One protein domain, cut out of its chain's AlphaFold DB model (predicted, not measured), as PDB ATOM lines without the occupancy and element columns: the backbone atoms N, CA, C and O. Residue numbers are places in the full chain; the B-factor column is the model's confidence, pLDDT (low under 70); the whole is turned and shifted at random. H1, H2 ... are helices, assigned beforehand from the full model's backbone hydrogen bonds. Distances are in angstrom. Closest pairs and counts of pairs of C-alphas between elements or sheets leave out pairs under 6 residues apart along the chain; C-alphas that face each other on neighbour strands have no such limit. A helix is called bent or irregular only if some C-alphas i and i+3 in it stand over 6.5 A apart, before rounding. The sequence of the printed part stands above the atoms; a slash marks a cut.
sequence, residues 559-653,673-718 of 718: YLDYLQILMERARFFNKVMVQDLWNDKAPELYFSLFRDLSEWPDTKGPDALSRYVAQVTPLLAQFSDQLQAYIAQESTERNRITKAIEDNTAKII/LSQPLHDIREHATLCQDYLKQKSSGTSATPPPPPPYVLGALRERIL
ATOM      1  N   TYR A 559      63.441 -29.820  19.249       81.38
ATOM      2  CA  TYR A 559      63.059 -28.411  19.340       81.38
ATOM      3  C   TYR A 559      61.784 -28.049  18.553       81.38
ATOM      4  O   TYR A 559      61.120 -27.079  18.911       81.38
ATOM      5  N   LEU A 560      61.423 -28.810  17.511       82.75
ATOM      6  CA  LEU A 560      60.204 -28.585  16.725       82.75
ATOM      7  C   LEU A 560      58.931 -29.000  17.474       82.75
ATOM      8  O   LEU A 560      57.862 -28.495  17.144       82.75
ATOM      9  N   ASP A 561      59.033 -29.842  18.505       87.94
ATOM     10  CA  ASP A 561      57.879 -30.237  19.322       87.94
ATOM     11  C   ASP A 561      57.250 -29.011  20.022       87.94
ATOM     12  O   ASP A 561      56.033 -28.924  20.163       87.94
ATOM     13  N   TYR A 562      58.060 -28.008  20.385       89.06
ATOM     14  CA  TYR A 562      57.568 -26.730  20.918       89.06
ATOM     15  C   TYR A 562      56.826 -25.905  19.864       89.06
ATOM     16  O   TYR A 562      55.776 -25.327  20.145       89.06
ATOM     17  N   LEU A 563      57.351 -25.875  18.634       83.25
ATOM     18  CA  LEU A 563      56.687 -25.207  17.517       83.25
ATOM     19  C   LEU A 563      55.338 -25.866  17.217       83.25
ATOM     20  O   LEU A 563      54.371 -25.169  16.923       83.25
ATOM     21  N   GLN A 564      55.253 -27.193  17.334       84.31
ATOM     22  CA  GLN A 564      54.006 -27.925  17.150       84.31
ATOM     23  C   GLN A 564      52.931 -27.479  18.149       84.31
ATOM     24  O   GLN A 564      51.818 -27.190  17.713       84.31
ATOM     25  N   ILE A 565      53.259 -27.332  19.441       86.88
ATOM     26  CA  ILE A 565      52.320 -26.806  20.453       86.88
ATOM     27  C   ILE A 565      51.790 -25.430  20.036       86.88
ATOM     28  O   ILE A 565      50.580 -25.208  20.011       86.88
ATOM     29  N   LEU A 566      52.682 -24.513  19.654       84.94
ATOM     30  CA  LEU A 566      52.297 -23.166  19.224       84.94
ATOM     31  C   LEU A 566      51.414 -23.186  17.968       84.94
ATOM     32  O   LEU A 566      50.420 -22.463  17.890       84.94
ATOM     33  N   MET A 567      51.747 -24.026  16.986       82.75
ATOM     34  CA  MET A 567      50.980 -24.165  15.748       82.75
ATOM     35  C   MET A 567      49.596 -24.773  15.988       82.75
ATOM     36  O   MET A 567      48.622 -24.323  15.381       82.75
ATOM     37  N   GLU A 568      49.491 -25.784  16.849       84.38
ATOM     38  CA  GLU A 568      48.221 -26.409  17.223       84.38
ATOM     39  C   GLU A 568      47.343 -25.444  18.021       84.38
ATOM     40  O   GLU A 568      46.160 -25.310  17.698       84.38
ATOM     41  N   ARG A 569      47.934 -24.680  18.947       85.69
ATOM     42  CA  ARG A 569      47.255 -23.603  19.677       85.69
ATOM     43  C   ARG A 569      46.715 -22.536  18.744       85.69
ATOM     44  O   ARG A 569      45.527 -22.224  18.788       85.69
ATOM     45  N   ALA A 570      47.551 -22.022  17.845       80.12
ATOM     46  CA  ALA A 570      47.129 -21.039  16.854       80.12
ATOM     47  C   ALA A 570      46.048 -21.601  15.919       80.12
ATOM     48  O   ALA A 570      45.118 -20.886  15.546       80.12
ATOM     49  N   ARG A 571      46.133 -22.881  15.532       81.50
ATOM     50  CA  ARG A 571      45.113 -23.540  14.706       81.50
ATOM     51  C   ARG A 571      43.786 -23.658  15.453       81.50
ATOM     52  O   ARG A 571      42.760 -23.333  14.862       81.50
ATOM     53  N   PHE A 572      43.799 -24.105  16.709       86.38
ATOM     54  CA  PHE A 572      42.600 -24.190  17.539       86.38
ATOM     55  C   PHE A 572      41.976 -22.808  17.723       86.38
ATOM     56  O   PHE A 572      40.812 -22.626  17.383       86.38
ATOM     57  N   PHE A 573      42.753 -21.820  18.172       80.75
ATOM     58  CA  PHE A 573      42.249 -20.471  18.411       80.75
ATOM     59  C   PHE A 573      41.655 -19.856  17.139       80.75
ATOM     60  O   PHE A 573      40.508 -19.422  17.139       80.75
ATOM     61  N   ASN A 574      42.382 -19.894  16.020       73.19
ATOM     62  CA  ASN A 574      41.891 -19.310  14.774       73.19
ATOM     63  C   ASN A 574      40.666 -20.044  14.224       73.19
ATOM     64  O   ASN A 574      39.731 -19.404  13.759       73.19
ATOM     65  N   LYS A 575      40.643 -21.378  14.257       80.81
ATOM     66  CA  LYS A 575      39.515 -22.135  13.708       80.81
ATOM     67  C   LYS A 575      38.294 -22.064  14.623       80.81
ATOM     68  O   LYS A 575      37.220 -21.685  14.189       80.81
ATOM     69  N   VAL A 576      38.468 -22.421  15.887       85.62
ATOM     70  CA  VAL A 576      37.361 -22.612  16.823       85.62
ATOM     71  C   VAL A 576      36.940 -21.280  17.438       85.62
ATOM     72  O   VAL A 576      35.772 -20.914  17.382       85.62
ATOM     73  N   MET A 577      37.883 -20.518  17.994       82.25
ATOM     74  CA  MET A 577      37.543 -19.285  18.712       82.25
ATOM     75  C   MET A 577      37.259 -18.126  17.751       82.25
ATOM     76  O   MET A 577      36.325 -17.364  17.974       82.25
ATOM     77  N   VAL A 578      38.034 -17.983  16.675       75.81
ATOM     78  CA  VAL A 578      37.850 -16.875  15.724       75.81
ATOM     79  C   VAL A 578      36.830 -17.222  14.641       75.81
ATOM     80  O   VAL A 578      35.828 -16.527  14.518       75.81
ATOM     81  N   GLN A 579      37.035 -18.281  13.855       72.12
ATOM     82  CA  GLN A 579      36.125 -18.572  12.739       72.12
ATOM     83  C   GLN A 579      34.760 -19.082  13.220       72.12
ATOM     84  O   GLN A 579      33.740 -18.459  12.927       72.12
ATOM     85  N   ASP A 580      34.731 -20.169  13.993       83.44
ATOM     86  CA  ASP A 580      33.468 -20.809  14.375       83.44
ATOM     87  C   ASP A 580      32.693 -19.973  15.414       83.44
ATOM     88  O   ASP A 580      31.498 -19.722  15.254       83.44
ATOM     89  N   LEU A 581      33.348 -19.506  16.483       82.81
ATOM     90  CA  LEU A 581      32.685 -18.684  17.498       82.81
ATOM     91  C   LEU A 581      32.495 -17.238  17.028       82.81
ATOM     92  O   LEU A 581      31.354 -16.786  16.953       82.81
ATOM     93  N   TRP A 582      33.571 -16.498  16.741       76.12
ATOM     94  CA  TRP A 582      33.477 -15.049  16.513       76.12
ATOM     95  C   TRP A 582      32.946 -14.630  15.145       76.12
ATOM     96  O   TRP A 582      32.232 -13.633  15.089       76.12
ATOM     97  N   ASN A 583      33.272 -15.333  14.062       70.19
ATOM     98  CA  ASN A 583      32.876 -14.910  12.713       70.19
ATOM     99  C   ASN A 583      31.545 -15.529  12.265       70.19
ATOM    100  O   ASN A 583      30.795 -14.897  11.514       70.19
ATOM    101  N   ASP A 584      31.239 -16.743  12.728       79.75
ATOM    102  CA  ASP A 584      30.017 -17.464  12.369       79.75
ATOM    103  C   ASP A 584      28.906 -17.275  13.420       79.75
ATOM    104  O   ASP A 584      27.908 -16.601  13.153       79.75
ATOM    105  N   LYS A 585      29.083 -17.799  14.642       85.44
ATOM    106  CA  LYS A 585      27.993 -17.898  15.634       85.44
ATOM    107  C   LYS A 585      27.686 -16.605  16.388       85.44
ATOM    108  O   LYS A 585      26.522 -16.229  16.532       85.44
ATOM    109  N   ALA A 586      28.705 -15.920  16.899       79.81
ATOM    110  CA  ALA A 586      28.533 -14.719  17.713       79.81
ATOM    111  C   ALA A 586      27.810 -13.582  16.962       79.81
ATOM    112  O   ALA A 586      26.883 -13.001  17.534       79.81
ATOM    113  N   PRO A 587      28.129 -13.262  15.691       76.12
ATOM    114  CA  PRO A 587      27.509 -12.133  15.013       76.12
ATOM    115  C   PRO A 587      26.016 -12.342  14.758       76.12
ATOM    116  O   PRO A 587      25.271 -11.369  14.778       76.12
ATOM    117  N   GLU A 588      25.548 -13.581  14.566       80.38
ATOM    118  CA  GLU A 588      24.111 -13.879  14.462       80.38
ATOM    119  C   GLU A 588      23.368 -13.553  15.766       80.38
ATOM    120  O   GLU A 588      22.330 -12.882  15.742       80.38
ATOM    121  N   LEU A 589      23.936 -13.961  16.908       81.44
ATOM    122  CA  LEU A 589      23.384 -13.665  18.233       81.44
ATOM    123  C   LEU A 589      23.311 -12.161  18.481       81.44
ATOM    124  O   LEU A 589      22.279 -11.631  18.904       81.44
ATOM    125  N   TYR A 590      24.409 -11.465  18.195       79.25
ATOM    126  CA  TYR A 590      24.509 -10.030  18.406       79.25
ATOM    127  C   TYR A 590      23.631  -9.237  17.434       79.25
ATOM    128  O   TYR A 590      23.022  -8.250  17.843       79.25
ATOM    129  N   PHE A 591      23.502  -9.670  16.177       78.12
ATOM    130  CA  PHE A 591      22.640  -9.015  15.191       78.12
ATOM    131  C   PHE A 591      21.166  -9.165  15.568       78.12
ATOM    132  O   PHE A 591      20.418  -8.188  15.523       78.12
ATOM    133  N   SER A 592      20.750 -10.361  16.005       78.75
ATOM    134  CA  SER A 592      19.388 -10.571  16.502       78.75
ATOM    135  C   SER A 592      19.101  -9.702  17.724       78.75
ATOM    136  O   SER A 592      18.029  -9.104  17.798       78.75
ATOM    137  N   LEU A 593      20.048  -9.601  18.664       81.06
ATOM    138  CA  LEU A 593      19.908  -8.728  19.827       81.06
ATOM    139  C   LEU A 593      19.798  -7.255  19.408       81.06
ATOM    140  O   LEU A 593      18.897  -6.553  19.861       81.06
ATOM    141  N   PHE A 594      20.688  -6.790  18.530       76.75
ATOM    142  CA  PHE A 594      20.728  -5.395  18.101       76.75
ATOM    143  C   PHE A 594      19.456  -4.988  17.357       76.75
ATOM    144  O   PHE A 594      18.875  -3.956  17.688       76.75
ATOM    145  N   ARG A 595      18.990  -5.796  16.397       75.62
ATOM    146  CA  ARG A 595      17.729  -5.557  15.676       75.62
ATOM    147  C   ARG A 595      16.560  -5.418  16.650       75.62
ATOM    148  O   ARG A 595      15.808  -4.451  16.591       75.62
ATOM    149  N   ASP A 596      16.442  -6.353  17.587       74.94
ATOM    150  CA  ASP A 596      15.324  -6.369  18.526       74.94
ATOM    151  C   ASP A 596      15.372  -5.171  19.508       74.94
ATOM    152  O   ASP A 596      14.323  -4.634  19.871       74.94
ATOM    153  N   LEU A 597      16.572  -4.716  19.905       74.38
ATOM    154  CA  LEU A 597      16.768  -3.533  20.756       74.38
ATOM    155  C   LEU A 597      16.561  -2.202  20.019       74.38
ATOM    156  O   LEU A 597      16.062  -1.253  20.620       74.38
ATOM    157  N   SER A 598      16.944  -2.115  18.743       67.56
ATOM    158  CA  SER A 598      16.837  -0.884  17.947       67.56
ATOM    159  C   SER A 598      15.414  -0.616  17.458       67.56
ATOM    160  O   SER A 598      15.013   0.542  17.366       67.56
ATOM    161  N   GLU A 599      14.619  -1.659  17.216       63.44
ATOM    162  CA  GLU A 599      13.218  -1.498  16.824       63.44
ATOM    163  C   GLU A 599      12.271  -1.245  18.017       63.44
ATOM    164  O   GLU A 599      11.239  -0.596  17.842       63.44
ATOM    165  N   TRP A 600      12.579  -1.750  19.224       57.22
ATOM    166  CA  TRP A 600      11.632  -1.760  20.357       57.22
ATOM    167  C   TRP A 600      12.305  -1.685  21.751       57.22
ATOM    168  O   TRP A 600      12.129  -2.602  22.569       57.22
ATOM    169  N   PRO A 601      13.037  -0.602  22.073       61.78
ATOM    170  CA  PRO A 601      13.884  -0.530  23.270       61.78
ATOM    171  C   PRO A 601      13.111  -0.685  24.593       61.78
ATOM    172  O   PRO A 601      13.555  -1.402  25.494       61.78
ATOM    173  N   ASP A 602      11.918  -0.093  24.702       59.12
ATOM    174  CA  ASP A 602      11.171  -0.063  25.967       59.12
ATOM    175  C   ASP A 602      10.235  -1.265  26.163       59.12
ATOM    176  O   ASP A 602      10.126  -1.779  27.281       59.12
ATOM    177  N   THR A 603       9.599  -1.743  25.085       60.88
ATOM    178  CA  THR A 603       8.524  -2.752  25.136       60.88
ATOM    179  C   THR A 603       8.978  -4.181  24.851       60.88
ATOM    180  O   THR A 603       8.392  -5.097  25.418       60.88
ATOM    181  N   LYS A 604      10.014  -4.403  24.024       67.69
ATOM    182  CA  LYS A 604      10.541  -5.755  23.724       67.69
ATOM    183  C   LYS A 604      11.987  -5.974  24.164       67.69
ATOM    184  O   LYS A 604      12.466  -7.103  24.096       67.69
ATOM    185  N   GLY A 605      12.670  -4.932  24.646       75.38
ATOM    186  CA  GLY A 605      14.052  -5.022  25.123       75.38
ATOM    187  C   GLY A 605      14.300  -6.132  26.157       75.38
ATOM    188  O   GLY A 605      15.252  -6.893  25.984       75.38
ATOM    189  N   PRO A 606      13.448  -6.311  27.189       81.75
ATOM    190  CA  PRO A 606      13.616  -7.401  28.154       81.75
ATOM    191  C   PRO A 606      13.518  -8.793  27.519       81.75
ATOM    192  O   PRO A 606      14.349  -9.657  27.787       81.75
ATOM    193  N   ASP A 607      12.553  -9.000  26.622       85.06
ATOM    194  CA  ASP A 607      12.379 -10.283  25.939       85.06
ATOM    195  C   ASP A 607      13.536 -10.566  24.972       85.06
ATOM    196  O   ASP A 607      13.978 -11.708  24.849       85.06
ATOM    197  N   ALA A 608      14.050  -9.534  24.298       83.69
ATOM    198  CA  ALA A 608      15.214  -9.627  23.421       83.69
ATOM    199  C   ALA A 608      16.478 -10.029  24.190       83.69
ATOM    200  O   ALA A 608      17.169 -10.970  23.797       83.69
ATOM    201  N   LEU A 609      16.741  -9.376  25.325       85.12
ATOM    202  CA  LEU A 609      17.861  -9.709  26.208       85.12
ATOM    203  C   LEU A 609      17.704 -11.109  26.810       85.12
ATOM    204  O   LEU A 609      18.677 -11.854  26.881       85.12
ATOM    205  N   SER A 610      16.485 -11.503  27.189       88.44
ATOM    206  CA  SER A 610      16.206 -12.850  27.697       88.44
ATOM    207  C   SER A 610      16.468 -13.921  26.632       88.44
ATOM    208  O   SER A 610      17.140 -14.913  26.920       88.44
ATOM    209  N   ARG A 611      16.034 -13.700  25.380       89.19
ATOM    210  CA  ARG A 611      16.357 -14.584  24.246       89.19
ATOM    211  C   ARG A 611      17.855 -14.650  23.976       89.19
ATOM    212  O   ARG A 611      18.374 -15.748  23.801       89.19
ATOM    213  N   TYR A 612      18.544 -13.510  23.973       89.06
ATOM    214  CA  TYR A 612      19.995 -13.461  23.803       89.06
ATOM    215  C   TYR A 612      20.708 -14.293  24.873       89.06
ATOM    216  O   TYR A 612      21.486 -15.180  24.534       89.06
ATOM    217  N   VAL A 613      20.382 -14.088  26.153       90.44
ATOM    218  CA  VAL A 613      20.954 -14.866  27.261       90.44
ATOM    219  C   VAL A 613      20.661 -16.363  27.100       90.44
ATOM    220  O   VAL A 613      21.557 -17.190  27.290       90.44
ATOM    221  N   ALA A 614      19.436 -16.729  26.715       92.00
ATOM    222  CA  ALA A 614      19.044 -18.124  26.523       92.00
ATOM    223  C   ALA A 614      19.792 -18.800  25.360       92.00
ATOM    224  O   ALA A 614      20.039 -20.001  25.422       92.00
ATOM    225  N   GLN A 615      20.170 -18.047  24.324       91.56
ATOM    226  CA  GLN A 615      20.915 -18.558  23.169       91.56
ATOM    227  C   GLN A 615      22.434 -18.564  23.393       91.56
ATOM    228  O   GLN A 615      23.109 -19.515  23.003       91.56
ATOM    229  N   VAL A 616      22.985 -17.538  24.048       89.94
ATOM    230  CA  VAL A 616      24.433 -17.421  24.274       89.94
ATOM    231  C   VAL A 616      24.934 -18.409  25.329       89.94
ATOM    232  O   VAL A 616      26.055 -18.896  25.232       89.94
ATOM    233  N   THR A 617      24.104 -18.765  26.313       90.81
ATOM    234  CA  THR A 617      24.472 -19.708  27.383       90.81
ATOM    235  C   THR A 617      24.861 -21.105  26.864       90.81
ATOM    236  O   THR A 617      25.955 -21.561  27.201       90.81
ATOM    237  N   PRO A 618      24.048 -21.803  26.041       93.31
ATOM    238  CA  PRO A 618      24.446 -23.099  25.488       93.31
ATOM    239  C   PRO A 618      25.636 -22.988  24.527       93.31
ATOM    240  O   PRO A 618      26.460 -23.899  24.489       93.31
ATOM    241  N   LEU A 619      25.775 -21.868  23.804       91.44
ATOM    242  CA  LEU A 619      26.939 -21.614  22.951       91.44
ATOM    243  C   LEU A 619      28.226 -21.519  23.786       91.44
ATOM    244  O   LEU A 619      29.210 -22.196  23.500       91.44
ATOM    245  N   LEU A 620      28.200 -20.732  24.865       90.62
ATOM    246  CA  LEU A 620      29.313 -20.613  25.806       90.62
ATOM    247  C   LEU A 620      29.688 -21.963  26.417       90.62
ATOM    248  O   LEU A 620      30.877 -22.232  26.568       90.62
ATOM    249  N   ALA A 621      28.706 -22.801  26.760       93.00
ATOM    250  CA  ALA A 621      28.956 -24.149  27.267       93.00
ATOM    251  C   ALA A 621      29.661 -25.017  26.213       93.00
ATOM    252  O   ALA A 621      30.733 -25.545  26.488       93.00
ATOM    253  N   GLN A 622      29.137 -25.063  24.985       94.62
ATOM    254  CA  GLN A 622      29.733 -25.820  23.880       94.62
ATOM    255  C   GLN A 622      31.197 -25.435  23.626       94.62
ATOM    256  O   GLN A 622      32.062 -26.305  23.537       94.62
ATOM    257  N   PHE A 623      31.493 -24.139  23.493       92.69
ATOM    258  CA  PHE A 623      32.860 -23.689  23.222       92.69
ATOM    259  C   PHE A 623      33.771 -23.796  24.451       92.69
ATOM    260  O   PHE A 623      34.969 -24.022  24.294       92.69
ATOM    261  N   SER A 624      33.221 -23.712  25.668       92.62
ATOM    262  CA  SER A 624      33.978 -24.038  26.883       92.62
ATOM    263  C   SER A 624      34.375 -25.514  26.896       92.62
ATOM    264  O   SER A 624      35.534 -25.809  27.165       92.62
ATOM    265  N   ASP A 625      33.472 -26.432  26.539       94.25
ATOM    266  CA  ASP A 625      33.768 -27.869  26.464       94.25
ATOM    267  C   ASP A 625      34.835 -28.172  25.401       94.25
ATOM    268  O   ASP A 625      35.761 -28.943  25.649       94.25
ATOM    269  N   GLN A 626      34.757 -27.521  24.233       93.94
ATOM    270  CA  GLN A 626      35.781 -27.635  23.188       93.94
ATOM    271  C   GLN A 626      37.139 -27.098  23.647       93.94
ATOM    272  O   GLN A 626      38.160 -27.743  23.407       93.94
ATOM    273  N   LEU A 627      37.159 -25.951  24.335       91.31
ATOM    274  CA  LEU A 627      38.377 -25.388  24.913       91.31
ATOM    275  C   LEU A 627      38.972 -26.322  25.973       91.31
ATOM    276  O   LEU A 627      40.172 -26.567  25.949       91.31
ATOM    277  N   GLN A 628      38.157 -26.891  26.864       92.12
ATOM    278  CA  GLN A 628      38.629 -27.842  27.876       92.12
ATOM    279  C   GLN A 628      39.172 -29.132  27.251       92.12
ATOM    280  O   GLN A 628      40.226 -29.616  27.663       92.12
ATOM    281  N   ALA A 629      38.505 -29.668  26.224       92.56
ATOM    282  CA  ALA A 629      38.990 -30.833  25.487       92.56
ATOM    283  C   ALA A 629      40.338 -30.554  24.803       92.56
ATOM    284  O   ALA A 629      41.252 -31.377  24.878       92.56
ATOM    285  N   TYR A 630      40.482 -29.376  24.191       92.38
ATOM    286  CA  TYR A 630      41.740 -28.932  23.599       92.38
ATOM    287  C   TYR A 630      42.843 -28.759  24.656       92.38
ATOM    288  O   TYR A 630      43.932 -29.295  24.477       92.38
ATOM    289  N   ILE A 631      42.561 -28.102  25.788       89.75
ATOM    290  CA  ILE A 631      43.521 -27.938  26.894       89.75
ATOM    291  C   ILE A 631      43.989 -29.304  27.419       89.75
ATOM    292  O   ILE A 631      45.179 -29.488  27.669       89.75
ATOM    293  N   ALA A 632      43.090 -30.285  27.549       90.62
ATOM    294  CA  ALA A 632      43.449 -31.639  27.977       90.62
ATOM    295  C   ALA A 632      44.370 -32.354  26.968       90.62
ATOM    296  O   ALA A 632      45.335 -33.020  27.363       90.62
ATOM    297  N   GLN A 633      44.108 -32.196  25.667       90.88
ATOM    298  CA  GLN A 633      44.978 -32.713  24.610       90.88
ATOM    299  C   GLN A 633      46.348 -32.027  24.639       90.88
ATOM    300  O   GLN A 633      47.374 -32.704  24.685       90.88
ATOM    301  N   GLU A 634      46.375 -30.695  24.661       89.75
ATOM    302  CA  GLU A 634      47.612 -29.918  24.686       89.75
ATOM    303  C   GLU A 634      48.448 -30.246  25.932       89.75
ATOM    304  O   GLU A 634      49.658 -30.429  25.836       89.75
ATOM    305  N   SER A 635      47.808 -30.416  27.095       90.75
ATOM    306  CA  SER A 635      48.473 -30.831  28.336       90.75
ATOM    307  C   SER A 635      49.182 -32.183  28.194       90.75
ATOM    308  O   SER A 635      50.279 -32.357  28.724       90.75
ATOM    309  N   THR A 636      48.619 -33.124  27.431       91.38
ATOM    310  CA  THR A 636      49.272 -34.415  27.151       91.38
ATOM    311  C   THR A 636      50.584 -34.222  26.385       91.38
ATOM    312  O   THR A 636      51.601 -34.816  26.751       91.38
ATOM    313  N   GLU A 637      50.595 -33.349  25.375       90.00
ATOM    314  CA  GLU A 637      51.806 -33.031  24.609       90.00
ATOM    315  C   GLU A 637      52.828 -32.240  25.430       90.00
ATOM    316  O   GLU A 637      54.012 -32.585  25.433       90.00
ATOM    317  N   ARG A 638      52.385 -31.244  26.209       92.50
ATOM    318  CA  ARG A 638      53.258 -30.507  27.137       92.50
ATOM    319  C   ARG A 638      53.942 -31.460  28.123       92.50
ATOM    320  O   ARG A 638      55.165 -31.441  28.253       92.50
ATOM    321  N   ASN A 639      53.182 -32.374  28.730       92.75
ATOM    322  CA  ASN A 639      53.712 -33.386  29.649       92.75
ATOM    323  C   ASN A 639      54.707 -34.334  28.964       92.75
ATOM    324  O   ASN A 639      55.717 -34.705  29.565       92.75
ATOM    325  N   ARG A 640      54.462 -34.713  27.702       93.06
ATOM    326  CA  ARG A 640      55.395 -35.534  26.915       93.06
ATOM    327  C   ARG A 640      56.737 -34.825  26.724       93.06
ATOM    328  O   ARG A 640      57.778 -35.457  26.917       93.06
ATOM    329  N   ILE A 641      56.724 -33.542  26.359       92.12
ATOM    330  CA  ILE A 641      57.942 -32.738  26.171       92.12
ATOM    331  C   ILE A 641      58.681 -32.565  27.501       92.12
ATOM    332  O   ILE A 641      59.874 -32.867  27.573       92.12
ATOM    333  N   THR A 642      57.972 -32.163  28.560       92.38
ATOM    334  CA  THR A 642      58.533 -32.009  29.911       92.38
ATOM    335  C   THR A 642      59.216 -33.296  30.378       92.38
ATOM    336  O   THR A 642      60.389 -33.275  30.758       92.38
ATOM    337  N   LYS A 643      58.539 -34.442  30.244       91.62
ATOM    338  CA  LYS A 643      59.100 -35.751  30.599       91.62
ATOM    339  C   LYS A 643      60.321 -36.116  29.751       91.62
ATOM    340  O   LYS A 643      61.295 -36.662  30.260       91.62
ATOM    341  N   ALA A 644      60.306 -35.808  28.454       89.62
ATOM    342  CA  ALA A 644      61.437 -36.097  27.576       89.62
ATOM    343  C   ALA A 644      62.699 -35.313  27.971       89.62
ATOM    344  O   ALA A 644      63.797 -35.881  27.921       89.62
ATOM    345  N   ILE A 645      62.545 -34.049  28.384       89.50
ATOM    346  CA  ILE A 645      63.630 -33.238  28.947       89.50
ATOM    347  C   ILE A 645      64.121 -33.845  30.250       89.50
ATOM    348  O   ILE A 645      65.324 -34.026  30.403       89.50
ATOM    349  N   GLU A 646      63.218 -34.173  31.169       88.25
ATOM    350  CA  GLU A 646      63.557 -34.778  32.456       88.25
ATOM    351  C   GLU A 646      64.403 -36.040  32.269       88.25
ATOM    352  O   GLU A 646      65.554 -36.095  32.702       88.25
ATOM    353  N   ASP A 647      63.904 -36.986  31.475       89.50
ATOM    354  CA  ASP A 647      64.544 -38.279  31.240       89.50
ATOM    355  C   ASP A 647      65.869 -38.167  30.447       89.50
ATOM    356  O   ASP A 647      66.665 -39.111  30.411       89.50
ATOM    357  N   ASN A 648      66.116 -37.054  29.735       87.50
ATOM    358  CA  ASN A 648      67.233 -36.931  28.785       87.50
ATOM    359  C   ASN A 648      67.954 -35.571  28.813       87.50
ATOM    360  O   ASN A 648      68.581 -35.206  27.815       87.50
ATOM    361  N   THR A 649      67.928 -34.842  29.934       87.06
ATOM    362  CA  THR A 649      68.416 -33.448  30.027       87.06
ATOM    363  C   THR A 649      69.809 -33.278  29.415       87.06
ATOM    364  O   THR A 649      69.985 -32.467  28.513       87.06
ATOM    365  N   ALA A 650      70.785 -34.110  29.799       85.31
ATOM    366  CA  ALA A 650      72.166 -34.012  29.304       85.31
ATOM    367  C   ALA A 650      72.342 -34.328  27.801       85.31
ATOM    368  O   ALA A 650      73.380 -34.016  27.221       85.31
ATOM    369  N   LYS A 651      71.359 -34.984  27.167       84.94
ATOM    370  CA  LYS A 651      71.368 -35.288  25.726       84.94
ATOM    371  C   LYS A 651      70.668 -34.206  24.909       84.94
ATOM    372  O   LYS A 651      71.006 -34.044  23.739       84.94
ATOM    373  N   ILE A 652      69.695 -33.512  25.496       86.75
ATOM    374  CA  ILE A 652      68.849 -32.534  24.806       86.75
ATOM    375  C   ILE A 652      69.372 -31.115  25.015       86.75
ATOM    376  O   ILE A 652      69.539 -30.384  24.040       86.75
ATOM    377  N   ILE A 653      69.659 -30.751  26.264       88.00
ATOM    378  CA  ILE A 653      70.010 -29.395  26.685       88.00
ATOM    379  C   ILE A 653      71.530 -29.228  26.654       88.00
ATOM    380  O   ILE A 653      72.278 -30.119  27.069       88.00
ATOM    381  N   LEU A 673      43.439 -18.260  26.417       74.62
ATOM    382  CA  LEU A 673      42.594 -18.811  25.349       74.62
ATOM    383  C   LEU A 673      41.093 -18.674  25.648       74.62
ATOM    384  O   LEU A 673      40.274 -18.785  24.735       74.62
ATOM    385  N   SER A 674      40.723 -18.442  26.909       79.94
ATOM    386  CA  SER A 674      39.342 -18.256  27.330       79.94
ATOM    387  C   SER A 674      38.850 -16.815  27.204       79.94
ATOM    388  O   SER A 674      37.642 -16.617  27.327       79.94
ATOM    389  N   GLN A 675      39.714 -15.835  26.893       79.62
ATOM    390  CA  GLN A 675      39.328 -14.419  26.827       79.62
ATOM    391  C   GLN A 675      38.092 -14.178  25.939       79.62
ATOM    392  O   GLN A 675      37.133 -13.594  26.441       79.62
ATOM    393  N   PRO A 676      37.997 -14.718  24.701       77.94
ATOM    394  CA  PRO A 676      36.762 -14.673  23.911       77.94
ATOM    395  C   PRO A 676      35.486 -15.121  24.637       77.94
ATOM    396  O   PRO A 676      34.415 -14.544  24.462       77.94
ATOM    397  N   LEU A 677      35.579 -16.183  25.439       83.88
ATOM    398  CA  LEU A 677      34.444 -16.731  26.180       83.88
ATOM    399  C   LEU A 677      34.136 -15.893  27.414       83.88
ATOM    400  O   LEU A 677      32.966 -15.738  27.758       83.88
ATOM    401  N   HIS A 678      35.169 -15.378  28.083       83.94
ATOM    402  CA  HIS A 678      35.036 -14.477  29.219       83.94
ATOM    403  C   HIS A 678      34.251 -13.225  28.822       83.94
ATOM    404  O   HIS A 678      33.233 -12.918  29.431       83.94
ATOM    405  N   ASP A 679      34.663 -12.608  27.725       79.38
ATOM    406  CA  ASP A 679      34.070 -11.446  27.073       79.38
ATOM    407  C   ASP A 679      32.563 -11.607  26.790       79.38
ATOM    408  O   ASP A 679      31.722 -10.801  27.207       79.38
ATOM    409  N   ILE A 680      32.187 -12.709  26.135       82.62
ATOM    410  CA  ILE A 680      30.782 -13.023  25.840       82.62
ATOM    411  C   ILE A 680      30.002 -13.319  27.135       82.62
ATOM    412  O   ILE A 680      28.842 -12.917  27.275       82.62
ATOM    413  N   ARG A 681      30.624 -14.010  28.099       87.56
ATOM    414  CA  ARG A 681      30.015 -14.356  29.394       87.56
ATOM    415  C   ARG A 681      29.766 -13.122  30.259       87.56
ATOM    416  O   ARG A 681      28.707 -13.034  30.882       87.56
ATOM    417  N   GLU A 682      30.697 -12.176  30.288       87.31
ATOM    418  CA  GLU A 682      30.556 -10.910  31.007       87.31
ATOM    419  C   GLU A 682      29.369 -10.124  30.449       87.31
ATOM    420  O   GLU A 682      28.464  -9.754  31.199       87.31
ATOM    421  N   HIS A 683      29.280  -9.981  29.125       85.88
ATOM    422  CA  HIS A 683      28.146  -9.305  28.497       85.88
ATOM    423  C   HIS A 683      26.806 -10.005  28.780       85.88
ATOM    424  O   HIS A 683      25.812  -9.348  29.099       85.88
ATOM    425  N   ALA A 684      26.766 -11.340  28.728       86.31
ATOM    426  CA  ALA A 684      25.579 -12.106  29.103       86.31
ATOM    427  C   ALA A 684      25.179 -11.873  30.572       86.31
ATOM    428  O   ALA A 684      23.990 -11.736  30.871       86.31
ATOM    429  N   THR A 685      26.157 -11.768  31.475       88.75
ATOM    430  CA  THR A 685      25.943 -11.470  32.901       88.75
ATOM    431  C   THR A 685      25.377 -10.063  33.092       88.75
ATOM    432  O   THR A 685      24.362  -9.900  33.767       88.75
ATOM    433  N   LEU A 686      25.939  -9.058  32.410       86.62
ATOM    434  CA  LEU A 686      25.414  -7.690  32.422       86.62
ATOM    435  C   LEU A 686      23.961  -7.633  31.924       86.62
ATOM    436  O   LEU A 686      23.123  -6.940  32.506       86.62
ATOM    437  N   CYS A 687      23.630  -8.398  30.877       85.12
ATOM    438  CA  CYS A 687      22.261  -8.505  30.372       85.12
ATOM    439  C   CYS A 687      21.315  -9.127  31.413       85.12
ATOM    440  O   CYS A 687      20.200  -8.639  31.606       85.12
ATOM    441  N   GLN A 688      21.746 -10.186  32.106       88.44
ATOM    442  CA  GLN A 688      20.969 -10.812  33.181       88.44
ATOM    443  C   GLN A 688      20.735  -9.858  34.356       88.44
ATOM    444  O   GLN A 688      19.624  -9.797  34.884       88.44
ATOM    445  N   ASP A 689      21.753  -9.105  34.763       86.38
ATOM    446  CA  ASP A 689      21.637  -8.167  35.878       86.38
ATOM    447  C   ASP A 689      20.728  -6.985  35.536       86.38
ATOM    448  O   ASP A 689      19.897  -6.598  36.361       86.38
ATOM    449  N   TYR A 690      20.771  -6.499  34.293       85.62
ATOM    450  CA  TYR A 690      19.789  -5.539  33.787       85.62
ATOM    451  C   TYR A 690      18.352  -6.080  33.872       85.62
ATOM    452  O   TYR A 690      17.453  -5.383  34.348       85.62
ATOM    453  N   LEU A 691      18.120  -7.332  33.458       86.00
ATOM    454  CA  LEU A 691      16.794  -7.961  33.534       86.00
ATOM    455  C   LEU A 691      16.287  -8.054  34.979       86.00
ATOM    456  O   LEU A 691      15.120  -7.748  35.237       86.00
ATOM    457  N   LYS A 692      17.163  -8.406  35.931       88.38
ATOM    458  CA  LYS A 692      16.828  -8.423  37.366       88.38
ATOM    459  C   LYS A 692      16.445  -7.027  37.862       88.38
ATOM    460  O   LYS A 692      15.381  -6.884  38.460       88.38
ATOM    461  N   GLN A 693      17.247  -6.003  37.564       85.88
ATOM    462  CA  GLN A 693      16.987  -4.618  37.986       85.88
ATOM    463  C   GLN A 693      15.675  -4.066  37.412       85.88
ATOM    464  O   GLN A 693      14.892  -3.430  38.120       85.88
ATOM    465  N   LYS A 694      15.386  -4.359  36.139       83.12
ATOM    466  CA  LYS A 694      14.126  -3.949  35.509       83.12
ATOM    467  C   LYS A 694      12.925  -4.661  36.139       83.12
ATOM    468  O   LYS A 694      11.893  -4.031  36.353       83.12
ATOM    469  N   SER A 695      13.065  -5.939  36.509       85.94
ATOM    470  CA  SER A 695      12.013  -6.685  37.216       85.94
ATOM    471  C   SER A 695      11.748  -6.177  38.642       85.94
ATOM    472  O   SER A 695      10.618  -6.267  39.116       85.94
ATOM    473  N   SER A 696      12.747  -5.578  39.302       86.44
ATOM    474  CA  SER A 696      12.601  -4.941  40.621       86.44
ATOM    475  C   SER A 696      12.097  -3.494  40.561       86.44
ATOM    476  O   SER A 696      12.055  -2.821  41.591       86.44
ATOM    477  N   GLY A 697      11.724  -2.990  39.379       83.12
ATOM    478  CA  GLY A 697      11.257  -1.612  39.189       83.12
ATOM    479  C   GLY A 697      12.361  -0.557  39.310       83.12
ATOM    480  O   GLY A 697      12.068   0.628  39.462       83.12
ATOM    481  N   THR A 698      13.631  -0.966  39.265       82.69
ATOM    482  CA  THR A 698      14.778  -0.058  39.321       82.69
ATOM    483  C   THR A 698      15.061   0.493  37.925       82.69
ATOM    484  O   THR A 698      15.091  -0.253  36.947       82.69
ATOM    485  N   SER A 699      15.267   1.808  37.821       73.62
ATOM    486  CA  SER A 699      15.713   2.421  36.568       73.62
ATOM    487  C   SER A 699      17.134   1.952  36.259       73.62
ATOM    488  O   SER A 699      18.050   2.211  37.037       73.62
ATOM    489  N   ALA A 700      17.300   1.255  35.139       74.62
ATOM    490  CA  ALA A 700      18.578   0.766  34.645       74.62
ATOM    491  C   ALA A 700      18.677   1.041  33.143       74.62
ATOM    492  O   ALA A 700      17.671   1.008  32.427       74.62
ATOM    493  N   THR A 701      19.887   1.298  32.655       74.50
ATOM    494  CA  THR A 701      20.177   1.415  31.220       74.50
ATOM    495  C   THR A 701      20.637   0.048  30.709       74.50
ATOM    496  O   THR A 701      21.427  -0.599  31.400       74.50
ATOM    497  N   PRO A 702      20.145  -0.433  29.552       71.25
ATOM    498  CA  PRO A 702      20.613  -1.699  29.000       71.25
ATOM    499  C   PRO A 702      22.124  -1.636  28.743       71.25
ATOM    500  O   PRO A 702      22.618  -0.585  28.318       71.25
ATOM    501  N   PRO A 703      22.863  -2.725  29.016       77.06
ATOM    502  CA  PRO A 703      24.294  -2.751  28.773       77.06
ATOM    503  C   PRO A 703      24.563  -2.557  27.275       77.06
ATOM    504  O   PRO A 703      23.847  -3.129  26.445       77.06
ATOM    505  N   PRO A 704      25.560  -1.736  26.904       67.75
ATOM    506  CA  PRO A 704      25.972  -1.642  25.515       67.75
ATOM    507  C   PRO A 704      26.573  -2.984  25.063       67.75
ATOM    508  O   PRO A 704      27.160  -3.692  25.887       67.75
ATOM    509  N   PRO A 705      26.492  -3.322  23.763       62.22
ATOM    510  CA  PRO A 705      27.244  -4.444  23.223       62.22
ATOM    511  C   PRO A 705      28.739  -4.242  23.495       62.22
ATOM    512  O   PRO A 705      29.191  -3.090  23.565       62.22
ATOM    513  N   PRO A 706      29.532  -5.317  23.595       55.66
ATOM    514  CA  PRO A 706      30.957  -5.168  23.818       55.66
ATOM    515  C   PRO A 706      31.619  -4.325  22.711       55.66
ATOM    516  O   PRO A 706      31.228  -4.438  21.543       55.66
ATOM    517  N   PRO A 707      32.630  -3.492  23.022       48.19
ATOM    518  CA  PRO A 707      33.219  -2.556  22.059       48.19
ATOM    519  C   PRO A 707      33.728  -3.204  20.761       48.19
ATOM    520  O   PRO A 707      33.581  -2.627  19.687       48.19
ATOM    521  N   TYR A 708      34.278  -4.419  20.840       51.38
ATOM    522  CA  TYR A 708      34.763  -5.186  19.682       51.38
ATOM    523  C   TYR A 708      33.619  -5.781  18.840       51.38
ATOM    524  O   TYR A 708      33.734  -5.882  17.619       51.38
ATOM    525  N   VAL A 709      32.471  -6.083  19.456       50.78
ATOM    526  CA  VAL A 709      31.250  -6.530  18.762       50.78
ATOM    527  C   VAL A 709      30.634  -5.390  17.961       50.78
ATOM    528  O   VAL A 709      30.120  -5.620  16.872       50.78
ATOM    529  N   LEU A 710      30.706  -4.151  18.456       45.81
ATOM    530  CA  LEU A 710      30.223  -2.980  17.720       45.81
ATOM    531  C   LEU A 710      30.993  -2.755  16.410       45.81
ATOM    532  O   LEU A 710      30.396  -2.274  15.452       45.81
ATOM    533  N   GLY A 711      32.275  -3.134  16.344       43.44
ATOM    534  CA  GLY A 711      33.055  -3.136  15.102       43.44
ATOM    535  C   GLY A 711      32.516  -4.150  14.089       43.44
ATOM    536  O   GLY A 711      32.088  -3.763  13.004       43.44
ATOM    537  N   ALA A 712      32.432  -5.424  14.485       38.22
ATOM    538  CA  ALA A 712      31.966  -6.519  13.625       38.22
ATOM    539  C   ALA A 712      30.472  -6.416  13.238       38.22
ATOM    540  O   ALA A 712      30.079  -6.737  12.117       38.22
ATOM    541  N   LEU A 713      29.610  -5.930  14.141       37.69
ATOM    542  CA  LEU A 713      28.195  -5.666  13.850       37.69
ATOM    543  C   LEU A 713      28.022  -4.533  12.847       37.69
ATOM    544  O   LEU A 713      27.150  -4.609  11.985       37.69
ATOM    545  N   ARG A 714      28.828  -3.473  12.960       37.31
ATOM    546  CA  ARG A 714      28.763  -2.330  12.050       37.31
ATOM    547  C   ARG A 714      29.189  -2.722  10.636       37.31
ATOM    548  O   ARG A 714      28.583  -2.228   9.694       37.31
ATOM    549  N   GLU A 715      30.134  -3.651  10.496       36.66
ATOM    550  CA  GLU A 715      30.532  -4.239   9.207       36.66
ATOM    551  C   GLU A 715      29.442  -5.128   8.571       36.66
ATOM    552  O   GLU A 715      29.367  -5.197   7.351       36.66
ATOM    553  N   ARG A 716      28.571  -5.779   9.363       33.59
ATOM    554  CA  ARG A 716      27.445  -6.600   8.855       33.59
ATOM    555  C   ARG A 716      26.134  -5.830   8.631       33.59
ATOM    556  O   ARG A 716      25.315  -6.257   7.820       33.59
ATOM    557  N   ILE A 717      25.877  -4.772   9.405       34.31
ATOM    558  CA  ILE A 717      24.652  -3.953   9.309       34.31
ATOM    559  C   ILE A 717      24.724  -2.982   8.121       34.31
ATOM    560  O   ILE A 717      23.691  -2.689   7.512       34.31
ATOM    561  N   LEU A 718      25.916  -2.459   7.823       31.47
ATOM    562  CA  LEU A 718      26.171  -1.564   6.692       31.47
ATOM    563  C   LEU A 718      26.423  -2.346   5.407       31.47
ATOM    564  O   LEU A 718      26.098  -1.778   4.335       31.47
TER     565      LEU A 718
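Overview. This is residues 559 to 653 and 673 to 718 of the 718 residues of an uncharacterized protein of Parapusillimonas sp. SGNA-6 (UniProt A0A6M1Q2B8). A long helical hairpin, the slightly bent H1 side by side with H2, makes the length; H3 packs on H2 over the part nearer the hairpin's turn. Short H4 crosses H1b, and residues 646 to 651 of H2 stick out at the far end. The printed part has 141 residues with four named helices, H1 to H4, and no named strand: all helix. It is loose, radius of gyration of the C-alphas 20.6 A, and only just elongated, spanning 70 by 35 by 20 A.

Along the chain. H1, residues 560 to 599, begins at C-alpha 560 (60.204, -28.585, 16.725). By its hydrogen bonds it was assigned as one helix, but it is bent: C-alphas 583 and 586 are 6.6 A apart. Its arms are H1a, 560 to 583, 30.8 A, and H1b, 586 to 599, 20.3 A. H2, 605 to 652, 61.3 A, is irregular, C-alphas 647 and 650 being 8.9 A apart, with a kink of 58 degrees near 646. H3 is 675 to 695, 30.2 A; H4, 707 to 717, 15.4 A, ends at C-alpha 717 (24.652, -3.953, 9.309).

Arrangement. H1a, H2 and H3 form an up-and-down bundle, each running against the one before. H2 touches H1a with residues 623 to 641 alone, closest C-alphas Ile 565 and Glu 634, 7.1 A, at a shallow tilt of 5 degrees. H1b and H2 are a hairpin, closest C-alphas Leu 597 and Gly 605, 5.4 A. H2 touches H3 with residues 606 to 624 alone, closest C-alphas Val 613 and Ala 684, 5.7 A. H4 touches residues 587 to 591 of H1b, about perpendicular at 78 degrees, closest C-alphas Pro 587 and Leu 713, 6.6 A. Every O i to N i+4 pair is within hydrogen-bond range in H1b and H3; 17 of 20 are in H1a, 40 of 44 in H2, 6 of 7 in H4.

Size, cuts and confidence. The farthest C-alphas, Thr 603 and Ala 650, are 71.0 A apart. Residues 654 to 672 are not printed, a gap of 29.4 A between C-alphas 653 and 673. H3 to H4 is a long link. Residues 598 to 604 and 704 to 718 have pLDDT under 70.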